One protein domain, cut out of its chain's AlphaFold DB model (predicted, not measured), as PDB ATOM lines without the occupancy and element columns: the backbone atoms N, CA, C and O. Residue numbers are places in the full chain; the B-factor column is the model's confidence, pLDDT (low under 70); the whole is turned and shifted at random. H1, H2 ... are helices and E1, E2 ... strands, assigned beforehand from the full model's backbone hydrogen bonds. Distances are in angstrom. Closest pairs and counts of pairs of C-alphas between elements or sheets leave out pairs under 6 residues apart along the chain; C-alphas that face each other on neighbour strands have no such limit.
ATOM      1  N   PHE A   3     129.974 115.701 124.266       64.19
ATOM      2  CA  PHE A   3     130.313 117.114 124.377       64.19
ATOM      3  C   PHE A   3     130.506 117.681 122.972       64.19
ATOM      4  O   PHE A   3     131.314 117.160 122.202       64.19
ATOM      5  N   GLY A   4     129.755 118.726 122.637       64.75
ATOM      6  CA  GLY A   4     129.929 119.502 121.409       64.75
ATOM      7  C   GLY A   4     130.782 120.736 121.684       64.75
ATOM      8  O   GLY A   4     130.479 121.496 122.604       64.75
ATOM      9  N   GLY A   5     131.863 120.912 120.924       58.78
ATOM     10  CA  GLY A   5     132.806 122.015 121.106       58.78
ATOM     11  C   GLY A   5     132.377 123.325 120.441       58.78
ATOM     12  O   GLY A   5     131.629 123.341 119.461       58.78
ATOM     13  N   ILE A   6     132.947 124.422 120.942       56.81
ATOM     14  CA  ILE A   6     132.940 125.731 120.280       56.81
ATOM     15  C   ILE A   6     133.571 125.550 118.887       56.81
ATOM     16  O   ILE A   6     134.637 124.946 118.770       56.81
ATOM     17  N   TYR A   7     132.904 126.041 117.842       57.69
ATOM     18  CA  TYR A   7     133.255 125.858 116.424       57.69
ATOM     19  C   TYR A   7     133.135 124.433 115.851       57.69
ATOM     20  O   TYR A   7     133.500 124.234 114.695       57.69
ATOM     21  N   ALA A   8     132.591 123.454 116.589       57.44
ATOM     22  CA  ALA A   8     132.369 122.103 116.048       57.44
ATOM     23  C   ALA A   8     131.372 122.090 114.874       57.44
ATOM     24  O   ALA A   8     131.491 121.289 113.953       57.44
ATOM     25  N   PHE A   9     130.423 123.025 114.888       54.75
ATOM     26  CA  PHE A   9     129.539 123.342 113.774       54.75
ATOM     27  C   PHE A   9     129.615 124.854 113.590       54.75
ATOM     28  O   PHE A   9     129.498 125.594 114.572       54.75
ATOM     29  N   GLY A  10     129.928 125.310 112.372       47.56
ATOM     30  CA  GLY A  10     130.226 126.712 112.081       47.56
ATOM     31  C   GLY A  10     129.241 127.654 112.773       47.56
ATOM     32  O   GLY A  10     128.039 127.538 112.560       47.56
ATOM     33  N   HIS A  11     129.783 128.557 113.601       55.19
ATOM     34  CA  HIS A  11     129.098 129.555 114.445       55.19
ATOM     35  C   HIS A  11     128.711 129.166 115.886       55.19
ATOM     36  O   HIS A  11     128.274 130.054 116.617       55.19
ATOM     37  N   ASN A  12     128.946 127.937 116.365       61.28
ATOM     38  CA  ASN A  12     128.743 127.637 117.793       61.28
ATOM     39  C   ASN A  12     129.784 128.340 118.676       61.28
ATOM     40  O   ASN A  12     130.976 128.036 118.603       61.28
ATOM     41  N   THR A  13     129.327 129.254 119.535       67.88
ATOM     42  CA  THR A  13     130.152 129.963 120.531       67.88
ATOM     43  C   THR A  13     130.085 129.335 121.926       67.88
ATOM     44  O   THR A  13     130.768 129.792 122.843       67.88
ATOM     45  N   THR A  14     129.278 128.287 122.091       71.94
ATOM     46  CA  THR A  14     128.998 127.614 123.363       71.94
ATOM     47  C   THR A  14     129.438 126.153 123.320       71.94
ATOM     48  O   THR A  14     129.588 125.552 122.255       71.94
ATOM     49  N   MET A  15     129.697 125.591 124.501       82.94
ATOM     50  CA  MET A  15     129.929 124.159 124.678       82.94
ATOM     51  C   MET A  15     128.630 123.522 125.164       82.94
ATOM     52  O   MET A  15     127.997 124.061 126.067       82.94
ATOM     53  N   THR A  16     128.249 122.373 124.613       85.75
ATOM     54  CA  THR A  16     126.991 121.702 124.981       85.75
ATOM     55  C   THR A  16     127.277 120.311 125.525       85.75
ATOM     56  O   THR A  16     128.040 119.553 124.924       85.75
ATOM     57  N   ALA A  17     126.669 119.979 126.666       88.62
ATOM     58  CA  ALA A  17     126.642 118.627 127.210       88.62
ATOM     59  C   ALA A  17     125.312 117.953 126.874       88.62
ATOM     60  O   ALA A  17     124.249 118.541 127.078       88.62
ATOM     61  N   GLU A  18     125.368 116.709 126.398       89.81
ATOM     62  CA  GLU A  18     124.188 115.997 125.904       89.81
ATOM     63  C   GLU A  18     124.054 114.584 126.491       89.81
ATOM     64  O   GLU A  18     125.004 113.784 126.519       89.81
ATOM     65  N   LEU A  19     122.835 114.253 126.923       87.62
ATOM     66  CA  LEU A  19     122.419 112.939 127.402       87.62
ATOM     67  C   LEU A  19     121.318 112.393 126.493       87.62
ATOM     68  O   LEU A  19     120.189 112.873 126.501       87.62
ATOM     69  N   SER A  20     121.619 111.348 125.731       79.69
ATOM     70  CA  SER A  20     120.608 110.661 124.925       79.69
ATOM     71  C   SER A  20     119.815 109.670 125.776       79.69
ATOM     72  O   SER A  20     120.368 109.017 126.674       79.69
ATOM     73  N   MET A  21     118.544 109.464 125.440       72.44
ATOM     74  CA  MET A  21     117.798 108.290 125.906       72.44
ATOM     75  C   MET A  21     118.515 106.989 125.492       72.44
ATOM     76  O   MET A  21     119.334 106.977 124.569       72.44
ATOM     77  N   LEU A  22     118.301 105.886 126.219       61.59
ATOM     78  CA  LEU A  22     118.928 104.610 125.853       61.59
ATOM     79  C   LEU A  22     118.241 104.082 124.590       61.59
ATOM     80  O   LEU A  22     117.065 103.726 124.632       61.59
ATOM     81  N   ASN A  23     118.991 104.004 123.492       54.84
ATOM     82  CA  ASN A  23     118.599 103.236 122.317       54.84
ATOM     83  C   ASN A  23     119.140 101.809 122.484       54.84
ATOM     84  O   ASN A  23     120.256 101.509 122.060       54.84
ATOM     85  N   ALA A  24     118.383 100.938 123.153       48.91
ATOM     86  CA  ALA A  24     118.668  99.503 123.174       48.91
ATOM     87  C   ALA A  24     117.843  98.827 122.068       48.91
ATOM     88  O   ALA A  24     116.684  98.461 122.266       48.91
ATOM     89  N   GLY A  25     118.422  98.713 120.869       56.56
ATOM     90  CA  GLY A  25     117.706  98.206 119.695       56.56
ATOM     91  C   GLY A  25     116.481  99.069 119.362       56.56
ATOM     92  O   GLY A  25     116.606 100.281 119.212       56.56
ATOM     93  N   ASN A  26     115.296  98.454 119.285       46.81
ATOM     94  CA  ASN A  26     114.024  99.147 119.020       46.81
ATOM     95  C   ASN A  26     113.335  99.693 120.282       46.81
ATOM     96  O   ASN A  26     112.256 100.281 120.181       46.81
ATOM     97  N   GLN A  27     113.904  99.483 121.472       47.97
ATOM     98  CA  GLN A  27     113.266  99.877 122.720       47.97
ATOM     99  C   GLN A  27     113.835 101.205 123.215       47.97
ATOM    100  O   GLN A  27     115.011 101.320 123.566       47.97
ATOM    101  N   ARG A  28     112.964 102.217 123.232       62.41
ATOM    102  CA  ARG A  28     113.247 103.537 123.794       62.41
ATOM    103  C   ARG A  28     113.093 103.458 125.305       62.41
ATOM    104  O   ARG A  28     111.980 103.264 125.793       62.41
ATOM    105  N   VAL A  29     114.184 103.622 126.045       67.56
ATOM    106  CA  VAL A  29     114.084 103.837 127.495       67.56
ATOM    107  C   VAL A  29     113.949 105.333 127.734       67.56
ATOM    108  O   VAL A  29     114.925 106.077 127.636       67.56
ATOM    109  N   VAL A  30     112.720 105.759 128.016       76.12
ATOM    110  CA  VAL A  30     112.407 107.123 128.452       76.12
ATOM    111  C   VAL A  30     112.767 107.250 129.931       76.12
ATOM    112  O   VAL A  30     112.540 106.319 130.705       76.12
ATOM    113  N   PHE A  31     113.336 108.387 130.330       83.69
ATOM    114  CA  PHE A  31     113.602 108.667 131.741       83.69
ATOM    115  C   PHE A  31     112.296 108.731 132.536       83.69
ATOM    116  O   PHE A  31     111.322 109.344 132.091       83.69
ATOM    117  N   THR A  32     112.283 108.135 133.725       87.94
ATOM    118  CA  THR A  32     111.149 108.254 134.654       87.94
ATOM    119  C   THR A  32     110.986 109.700 135.122       87.94
ATOM    120  O   THR A  32     111.938 110.476 135.076       87.94
ATOM    121  N   ASP A  33     109.812 110.071 135.635       90.00
ATOM    122  CA  ASP A  33     109.566 111.437 136.123       90.00
ATOM    123  C   ASP A  33     110.577 111.876 137.194       90.00
ATOM    124  O   ASP A  33     111.037 113.015 137.186       90.00
ATOM    125  N   ALA A  34     110.985 110.952 138.070       90.25
ATOM    126  CA  ALA A  34     112.011 111.203 139.080       90.25
ATOM    127  C   ALA A  34     113.389 111.481 138.454       90.25
ATOM    128  O   ALA A  34     114.065 112.426 138.850       90.25
ATOM    129  N   GLN A  35     113.787 110.707 137.438       89.69
ATOM    130  CA  GLN A  35     115.043 110.925 136.710       89.69
ATOM    131  C   GLN A  35     115.013 112.241 135.929       89.69
ATOM    132  O   GLN A  35     115.994 112.977 135.911       89.69
ATOM    133  N   GLN A  36     113.877 112.571 135.311       91.06
ATOM    134  CA  GLN A  36     113.697 113.851 134.631       91.06
ATOM    135  C   GLN A  36     113.785 115.027 135.608       91.06
ATOM    136  O   GLN A  36     114.388 116.043 135.276       91.06
ATOM    137  N   ALA A  37     113.194 114.912 136.800       93.38
ATOM    138  CA  ALA A  37     113.316 115.929 137.840       93.38
ATOM    139  C   ALA A  37     114.780 116.105 138.276       93.38
ATOM    140  O   ALA A  37     115.269 117.232 138.282       93.38
ATOM    141  N   GLU A  38     115.502 115.008 138.523       93.06
ATOM    142  CA  GLU A  38     116.922 115.061 138.889       93.06
ATOM    143  C   GLU A  38     117.778 115.705 137.783       93.06
ATOM    144  O   GLU A  38     118.623 116.553 138.064       93.06
ATOM    145  N   PHE A  39     117.531 115.393 136.507       93.12
ATOM    146  CA  PHE A  39     118.250 116.039 135.406       93.12
ATOM    147  C   PHE A  39     117.937 117.537 135.277       93.12
ATOM    148  O   PHE A  39     118.857 118.316 135.018       93.12
ATOM    149  N   ARG A  40     116.692 117.963 135.532       94.94
ATOM    150  CA  ARG A  40     116.332 119.393 135.579       94.94
ATOM    151  C   ARG A  40     117.062 120.124 136.703       94.94
ATOM    152  O   ARG A  40     117.565 121.220 136.473       94.94
ATOM    153  N   GLU A  41     117.183 119.518 137.884       95.50
ATOM    154  CA  GLU A  41     117.952 120.090 139.004       95.50
ATOM    155  C   GLU A  41     119.443 120.251 138.673       95.50
ATOM    156  O   GLU A  41     120.088 121.199 139.124       95.50
ATOM    157  N   LEU A  42     119.994 119.357 137.847       94.31
ATOM    158  CA  LEU A  42     121.376 119.435 137.365       94.31
ATOM    159  C   LEU A  42     121.558 120.424 136.199       94.31
ATOM    160  O   LEU A  42     122.693 120.704 135.804       94.31
ATOM    161  N   GLY A  43     120.463 121.002 135.700       94.38
ATOM    162  CA  GLY A  43     120.448 122.025 134.658       94.38
ATOM    163  C   GLY A  43     120.324 121.487 133.233       94.38
ATOM    164  O   GLY A  43     120.610 122.227 132.296       94.38
ATOM    165  N   PHE A  44     119.904 120.232 133.059       94.12
ATOM    166  CA  PHE A  44     119.553 119.678 131.753       94.12
ATOM    167  C   PHE A  44     118.073 119.913 131.439       94.12
ATOM    168  O   PHE A  44     117.205 119.792 132.305       94.12
ATOM    169  N   ALA A  45     117.779 120.164 130.169       92.75
ATOM    170  CA  ALA A  45     116.424 120.256 129.638       92.75
ATOM    171  C   ALA A  45     116.261 119.310 128.438       92.75
ATOM    172  O   ALA A  45     117.250 119.040 127.757       92.75
ATOM    173  N   PRO A  46     115.049 118.789 128.169       89.44
ATOM    174  CA  PRO A  46     114.801 118.052 126.935       89.44
ATOM    175  C   PRO A  46     115.014 118.979 125.733       89.44
ATOM    176  O   PRO A  46     114.586 120.133 125.763       89.44
ATOM    177  N   ASP A  47     115.678 118.475 124.700       86.19
ATOM    178  CA  ASP A  47     115.858 119.175 123.432       86.19
ATOM    179  C   ASP A  47     114.600 119.084 122.557       86.19
ATOM    180  O   ASP A  47     113.701 118.274 122.809       86.19
ATOM    181  N   GLU A  48     114.546 119.892 121.497       80.00
ATOM    182  CA  GLU A  48     113.434 119.905 120.536       80.00
ATOM    183  C   GLU A  48     113.221 118.548 119.852       80.00
ATOM    184  O   GLU A  48     112.098 118.203 119.480       80.00
ATOM    185  N   ASP A  49     114.288 117.754 119.721       75.38
ATOM    186  CA  ASP A  49     114.229 116.415 119.143       75.38
ATOM    187  C   ASP A  49     113.446 115.417 120.023       75.38
ATOM    188  O   ASP A  49     113.008 114.372 119.539       75.38
ATOM    189  N   GLY A  50     113.240 115.724 121.310       73.00
ATOM    190  CA  GLY A  50     112.610 114.840 122.291       73.00
ATOM    191  C   GLY A  50     113.407 113.565 122.598       73.00
ATOM    192  O   GLY A  50     112.926 112.703 123.336       73.00
ATOM    193  N   PHE A  51     114.614 113.425 122.043       75.12
ATOM    194  CA  PHE A  51     115.512 112.280 122.186       75.12
ATOM    195  C   PHE A  51     116.719 112.564 123.072       75.12
ATOM    196  O   PHE A  51     117.297 111.635 123.659       75.12
ATOM    197  N   THR A  52     117.102 113.829 123.162       85.00
ATOM    198  CA  THR A  52     118.262 114.279 123.907       85.00
ATOM    199  C   THR A  52     117.860 115.238 125.011       85.00
ATOM    200  O   THR A  52     116.833 115.910 124.973       85.00
ATOM    201  N   TRP A  53     118.668 115.234 126.060       90.81
ATOM    202  CA  TRP A  53     118.635 116.226 127.115       90.81
ATOM    203  C   TRP A  53     119.931 117.011 127.039       90.81
ATOM    204  O   TRP A  53     121.008 116.409 127.035       90.81
ATOM    205  N   LYS A  54     119.829 118.335 126.971       90.62
ATOM    206  CA  LYS A  54     120.955 119.230 126.728       90.62
ATOM    207  C   LYS A  54     121.141 120.215 127.865       90.62
ATOM    208  O   LYS A  54     120.189 120.620 128.533       90.62
ATOM    209  N   GLN A  55     122.390 120.604 128.051       92.00
ATOM    210  CA  GLN A  55     122.781 121.734 128.870       92.00
ATOM    211  C   GLN A  55     123.814 122.548 128.097       92.00
ATOM    212  O   GLN A  55     124.891 122.044 127.767       92.00
ATOM    213  N   GLU A  56     123.491 123.809 127.826       90.06
ATOM    214  CA  GLU A  56     124.472 124.769 127.336       90.06
ATOM    215  C   GLU A  56     125.380 125.198 128.486       90.06
ATOM    216  O   GLU A  56     124.931 125.539 129.584       90.06
ATOM    217  N   LEU A  57     126.681 125.165 128.234       88.69
ATOM    218  CA  LEU A  57     127.702 125.486 129.210       88.69
ATOM    219  C   LEU A  57     128.252 126.879 128.897       88.69
ATOM    220  O   LEU A  57     128.770 127.101 127.796       88.69
ATOM    221  N   PRO A  58     128.177 127.827 129.850       84.94
ATOM    222  CA  PRO A  58     128.786 129.133 129.662       84.94
ATOM    223  C   PRO A  58     130.300 128.980 129.527       84.94
ATOM    224  O   PRO A  58     130.895 128.059 130.096       84.94
ATOM    225  N   TRP A  59     130.930 129.904 128.804       77.81
ATOM    226  CA  TRP A  59     132.382 129.968 128.690       77.81
ATOM    227  C   TRP A  59     132.935 131.204 129.416       77.81
ATOM    228  O   TRP A  59     132.518 132.320 129.099       77.81
ATOM    229  N   PRO A  60     133.886 131.046 130.357       82.94
ATOM    230  CA  PRO A  60     134.397 129.781 130.894       82.94
ATOM    231  C   PRO A  60     133.356 129.071 131.771       82.94
ATOM    232  O   PRO A  60     132.568 129.719 132.458       82.94
ATOM    233  N   THR A  61     133.370 127.736 131.785       83.62
ATOM    234  CA  THR A  61     132.396 126.955 132.562       83.62
ATOM    235  C   THR A  61     132.808 126.889 134.037       83.62
ATOM    236  O   THR A  61     133.878 126.358 134.341       83.62
ATOM    237  N   PRO A  62     131.983 127.376 134.985       86.81
ATOM    238  CA  PRO A  62     132.266 127.257 136.411       86.81
ATOM    239  C   PRO A  62     132.370 125.798 136.868       86.81
ATOM    240  O   PRO A  62     131.578 124.949 136.453       86.81
ATOM    241  N   SER A  63     133.270 125.513 137.813       87.44
ATOM    242  CA  SER A  63     133.510 124.147 138.310       87.44
ATOM    243  C   SER A  63     132.263 123.469 138.884       87.44
ATOM    244  O   SER A  63     132.143 122.249 138.812       87.44
ATOM    245  N   VAL A  64     131.321 124.236 139.443       87.88
ATOM    246  CA  VAL A  64     130.042 123.696 139.937       87.88
ATOM    247  C   VAL A  64     129.191 123.113 138.807       87.88
ATOM    248  O   VAL A  64     128.607 122.047 138.975       87.88
ATOM    249  N   ILE A  65     129.193 123.747 137.631       88.56
ATOM    250  CA  ILE A  65     128.461 123.255 136.460       88.56
ATOM    251  C   ILE A  65     129.138 121.988 135.931       88.56
ATOM    252  O   ILE A  65     128.463 120.995 135.686       88.56
ATOM    253  N   ILE A  66     130.474 121.967 135.870       86.62
ATOM    254  CA  ILE A  66     131.233 120.765 135.483       86.62
ATOM    255  C   ILE A  66     130.892 119.586 136.410       86.62
ATOM    256  O   ILE A  66     130.639 118.480 135.936       86.62
ATOM    257  N   ARG A  67     130.822 119.810 137.730       88.69
ATOM    258  CA  ARG A  67     130.434 118.769 138.699       88.69
ATOM    259  C   ARG A  67     129.012 118.256 138.465       88.69
ATOM    260  O   ARG A  67     128.803 117.046 138.523       88.69
ATOM    261  N   ASN A  68     128.061 119.142 138.175       91.56
ATOM    262  CA  ASN A  68     126.682 118.751 137.872       91.56
ATOM    263  C   ASN A  68     126.600 117.906 136.597       91.56
ATOM    264  O   ASN A  68     125.951 116.860 136.605       91.56
ATOM    265  N   VAL A  69     127.325 118.298 135.544       91.31
ATOM    266  CA  VAL A  69     127.432 117.513 134.308       91.31
ATOM    267  C   VAL A  69     127.990 116.124 134.606       91.31
ATOM    268  O   VAL A  69     127.374 115.125 134.238       91.31
ATOM    269  N   VAL A  70     129.110 116.027 135.331       89.44
ATOM    270  CA  VAL A  70     129.714 114.734 135.701       89.44
ATOM    271  C   VAL A  70     128.731 113.870 136.496       89.44
ATOM    272  O   VAL A  70     128.583 112.684 136.195       89.44
ATOM    273  N   ARG A  71     128.004 114.449 137.460       89.56
ATOM    274  CA  ARG A  71     126.973 113.732 138.224       89.56
ATOM    275  C   ARG A  71     125.870 113.189 137.313       89.56
ATOM    276  O   ARG A  71     125.539 112.008 137.416       89.56
ATOM    277  N   ALA A  72     125.356 114.004 136.392       91.25
ATOM    278  CA  ALA A  72     124.331 113.581 135.437       91.25
ATOM    279  C   ALA A  72     124.814 112.413 134.559       91.25
ATOM    280  O   ALA A  72     124.064 111.481 134.268       91.25
ATOM    281  N   CYS A  73     126.098 112.408 134.199       86.25
ATOM    282  CA  CYS A  73     126.707 111.338 133.414       86.25
ATOM    283  C   CYS A  73     126.795 110.025 134.184       86.25
ATOM    284  O   CYS A  73     126.483 108.973 133.628       86.25
ATOM    285  N   VAL A  74     127.173 110.083 135.464       86.12
ATOM    286  CA  VAL A  74     127.201 108.903 136.334       86.12
ATOM    287  C   VAL A  74     125.798 108.321 136.486       86.12
ATOM    288  O   VAL A  74     125.635 107.126 136.258       86.12
ATOM    289  N   ILE A  75     124.782 109.143 136.768       86.69
ATOM    290  CA  ILE A  75     123.379 108.694 136.857       86.69
ATOM    291  C   ILE A  75     122.956 108.022 135.546       86.69
ATOM    292  O   ILE A  75     122.454 106.896 135.524       86.69
ATOM    293  N   ARG A  76     123.223 108.681 134.414       85.50
ATOM    294  CA  ARG A  76     122.828 108.174 133.100       85.50
ATOM    295  C   ARG A  76     123.495 106.847 132.737       85.50
ATOM    296  O   ARG A  76     122.847 105.996 132.124       85.50
ATOM    297  N   LEU A  77     124.779 106.685 133.043       82.00
ATOM    298  CA  LEU A  77     125.544 105.487 132.698       82.00
ATOM    299  C   LEU A  77     125.295 104.354 133.693       82.00
ATOM    300  O   LEU A  77     124.926 103.259 133.279       82.00
ATOM    301  N   ARG A  78     125.456 104.621 134.990       83.94
ATOM    302  CA  ARG A  78     125.388 103.614 136.052       83.94
ATOM    303  C   ARG A  78     123.954 103.237 136.387       83.94
ATOM    304  O   ARG A  78     123.605 102.064 136.303       83.94
ATOM    305  N   ASP A  79     123.134 104.227 136.726       82.69
ATOM    306  CA  ASP A  79     121.820 103.984 137.332       82.69
ATOM    307  C   ASP A  79     120.761 103.666 136.269       82.69
ATOM    308  O   ASP A  79     119.898 102.819 136.484       82.69
ATOM    309  N   ILE A  80     120.857 104.295 135.092       82.00
ATOM    310  CA  ILE A  80     119.935 104.054 133.967       82.00
ATOM    311  C   ILE A  80     120.510 103.055 132.960       82.00
ATOM    312  O   ILE A  80     119.809 102.161 132.493       82.00
ATOM    313  N   GLY A  81     121.778 103.222 132.579       79.62
ATOM    314  CA  GLY A  81     122.429 102.384 131.569       79.62
ATOM    315  C   GLY A  81     122.931 101.037 132.091       79.62
ATOM    316  O   GLY A  81     123.362 100.214 131.287       79.62
ATOM    317  N   GLY A  82     122.910 100.815 133.410       79.88
ATOM    318  CA  GLY A  82     123.426  99.597 134.032       79.88
ATOM    319  C   GLY A  82     124.934  99.403 133.845       79.88
ATOM    320  O   GLY A  82     125.407  98.266 133.887       79.88
ATOM    321  N   VAL A  83     125.690 100.479 133.589       80.44
ATOM    322  CA  VAL A  83     127.156 100.474 133.466       80.44
ATOM    323  C   VAL A  83     127.762 100.644 134.859       80.44
ATOM    324  O   VAL A  83     128.043 101.748 135.318       80.44
ATOM    325  N   ASP A  84     127.935  99.528 135.554       78.12
ATOM    326  CA  ASP A  84     128.417  99.449 136.939       78.12
ATOM    327  C   ASP A  84     129.936  99.635 137.102       78.12
ATOM    328  O   ASP A  84     130.421  99.838 138.215       78.12
ATOM    329  N   SER A  85     130.697  99.599 136.006       76.19
ATOM    330  CA  SER A  85     132.149  99.766 136.014       76.19
ATOM    331  C   SER A  85     132.632 100.609 134.833       76.19
ATOM    332  O   SER A  85     132.226 100.341 133.699       76.19
ATOM    333  N   PRO A  86     133.574 101.552 135.042       70.31
ATOM    334  CA  PRO A  86     134.228 102.282 133.955       70.31
ATOM    335  C   PRO A  86     134.898 101.373 132.920       70.31
ATOM    336  O   PRO A  86     134.979 101.740 131.758       70.31
ATOM    337  N   LYS A  87     135.314 100.160 133.316       74.12
ATOM    338  CA  LYS A  87     135.911  99.161 132.412       74.12
ATOM    339  C   LYS A  87     134.955  98.671 131.322       74.12
ATOM    340  O   LYS A  87     135.387  98.045 130.368       74.12
TER     341      LYS A  87
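This is residues 3 to 87 of the 127 residues of an uncharacterized protein of Arachnia propionica (strain F0230a) (UniProt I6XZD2). Two antiparallel strands, E1 and E4, make a narrow ribbon near the middle, with the long helix H2 over one face of it and the shorter helix H1 running beside H2, near E4. At one end of the ribbon E1 runs on into the small hairpin E2 and E3; at the other end the first printed stretch loops out and folds back to pair briefly with E1. The printed part has 85 residues with two named helices and four named strands, in the order E1, E2, E3, H1, E4, H2, a mixed class with two antiparallel sheets, E1 - E4 and E2 - E3. The whole is compact, with a radius of gyration of the C-alphas of 13.5 A, and rounded, spanning 35 by 28 by 27 A.

Begin with residues 3 to 14, which hold no named element. Find C-alpha 15 at (129.929, 124.159, 124.678), where strand E1, residues 15 to 20, begins and runs 16.4 A. Next come E2, residues 22 to 24, and E3, residues 27 to 29. From C-alpha 33 at (109.566, 111.437, 136.123) helix H1 runs 12.4 A through residues 33 to 41. Strand E4, residues 52 to 57, covers 15.6 A. Helix H2, residues 63 to 80, covers 24.6 A and ends at C-alpha 80, (119.935, 104.054, 133.967).

Look first at E1 and E4, antiparallel at 160 degrees: the facing C-alphas 16 and 56 are 4.6 A apart, and N 19 and O 53, at 2.8 A, are within hydrogen-bond range. Residues 3 to 4 pair with residues 16 to 17 of E1, and residues 45 to 46 with residues 53 to 54 of E4, both antiparallel. E1 runs on into E2 across one residue at 43 degrees. In the hairpin E2 and E3, N 27 and O 24 are 3.1 A apart, within hydrogen-bond range. Between E1 and H2 the closest C-alphas are those of Ala 17 and Val 69, 7.2 A apart. H1 and E4 are near each other, with 7 pairs of C-alphas within 10 A. H1 and H2 are close but not clearly touching, with C-alphas of Phe 39 and Ala 72 closest at 6.6 A. They run opposite ways at a shallow tilt of 16 degrees. E3 and H2 are apart. In H1 every O i to N i+4 pair is within hydrogen-bond range; in H2, 13 of 14 are.

The two C-alphas farthest apart, those of Asn 26 and Pro 60, are 38.7 A from each other. The printed part has no cut and no long link; the link from H1 to E4, 10 residues, is short, and the others are tight. The mean pLDDT of the printed part is 79.3; look for values under 70 at residues 3 to 13 and 22 to 29.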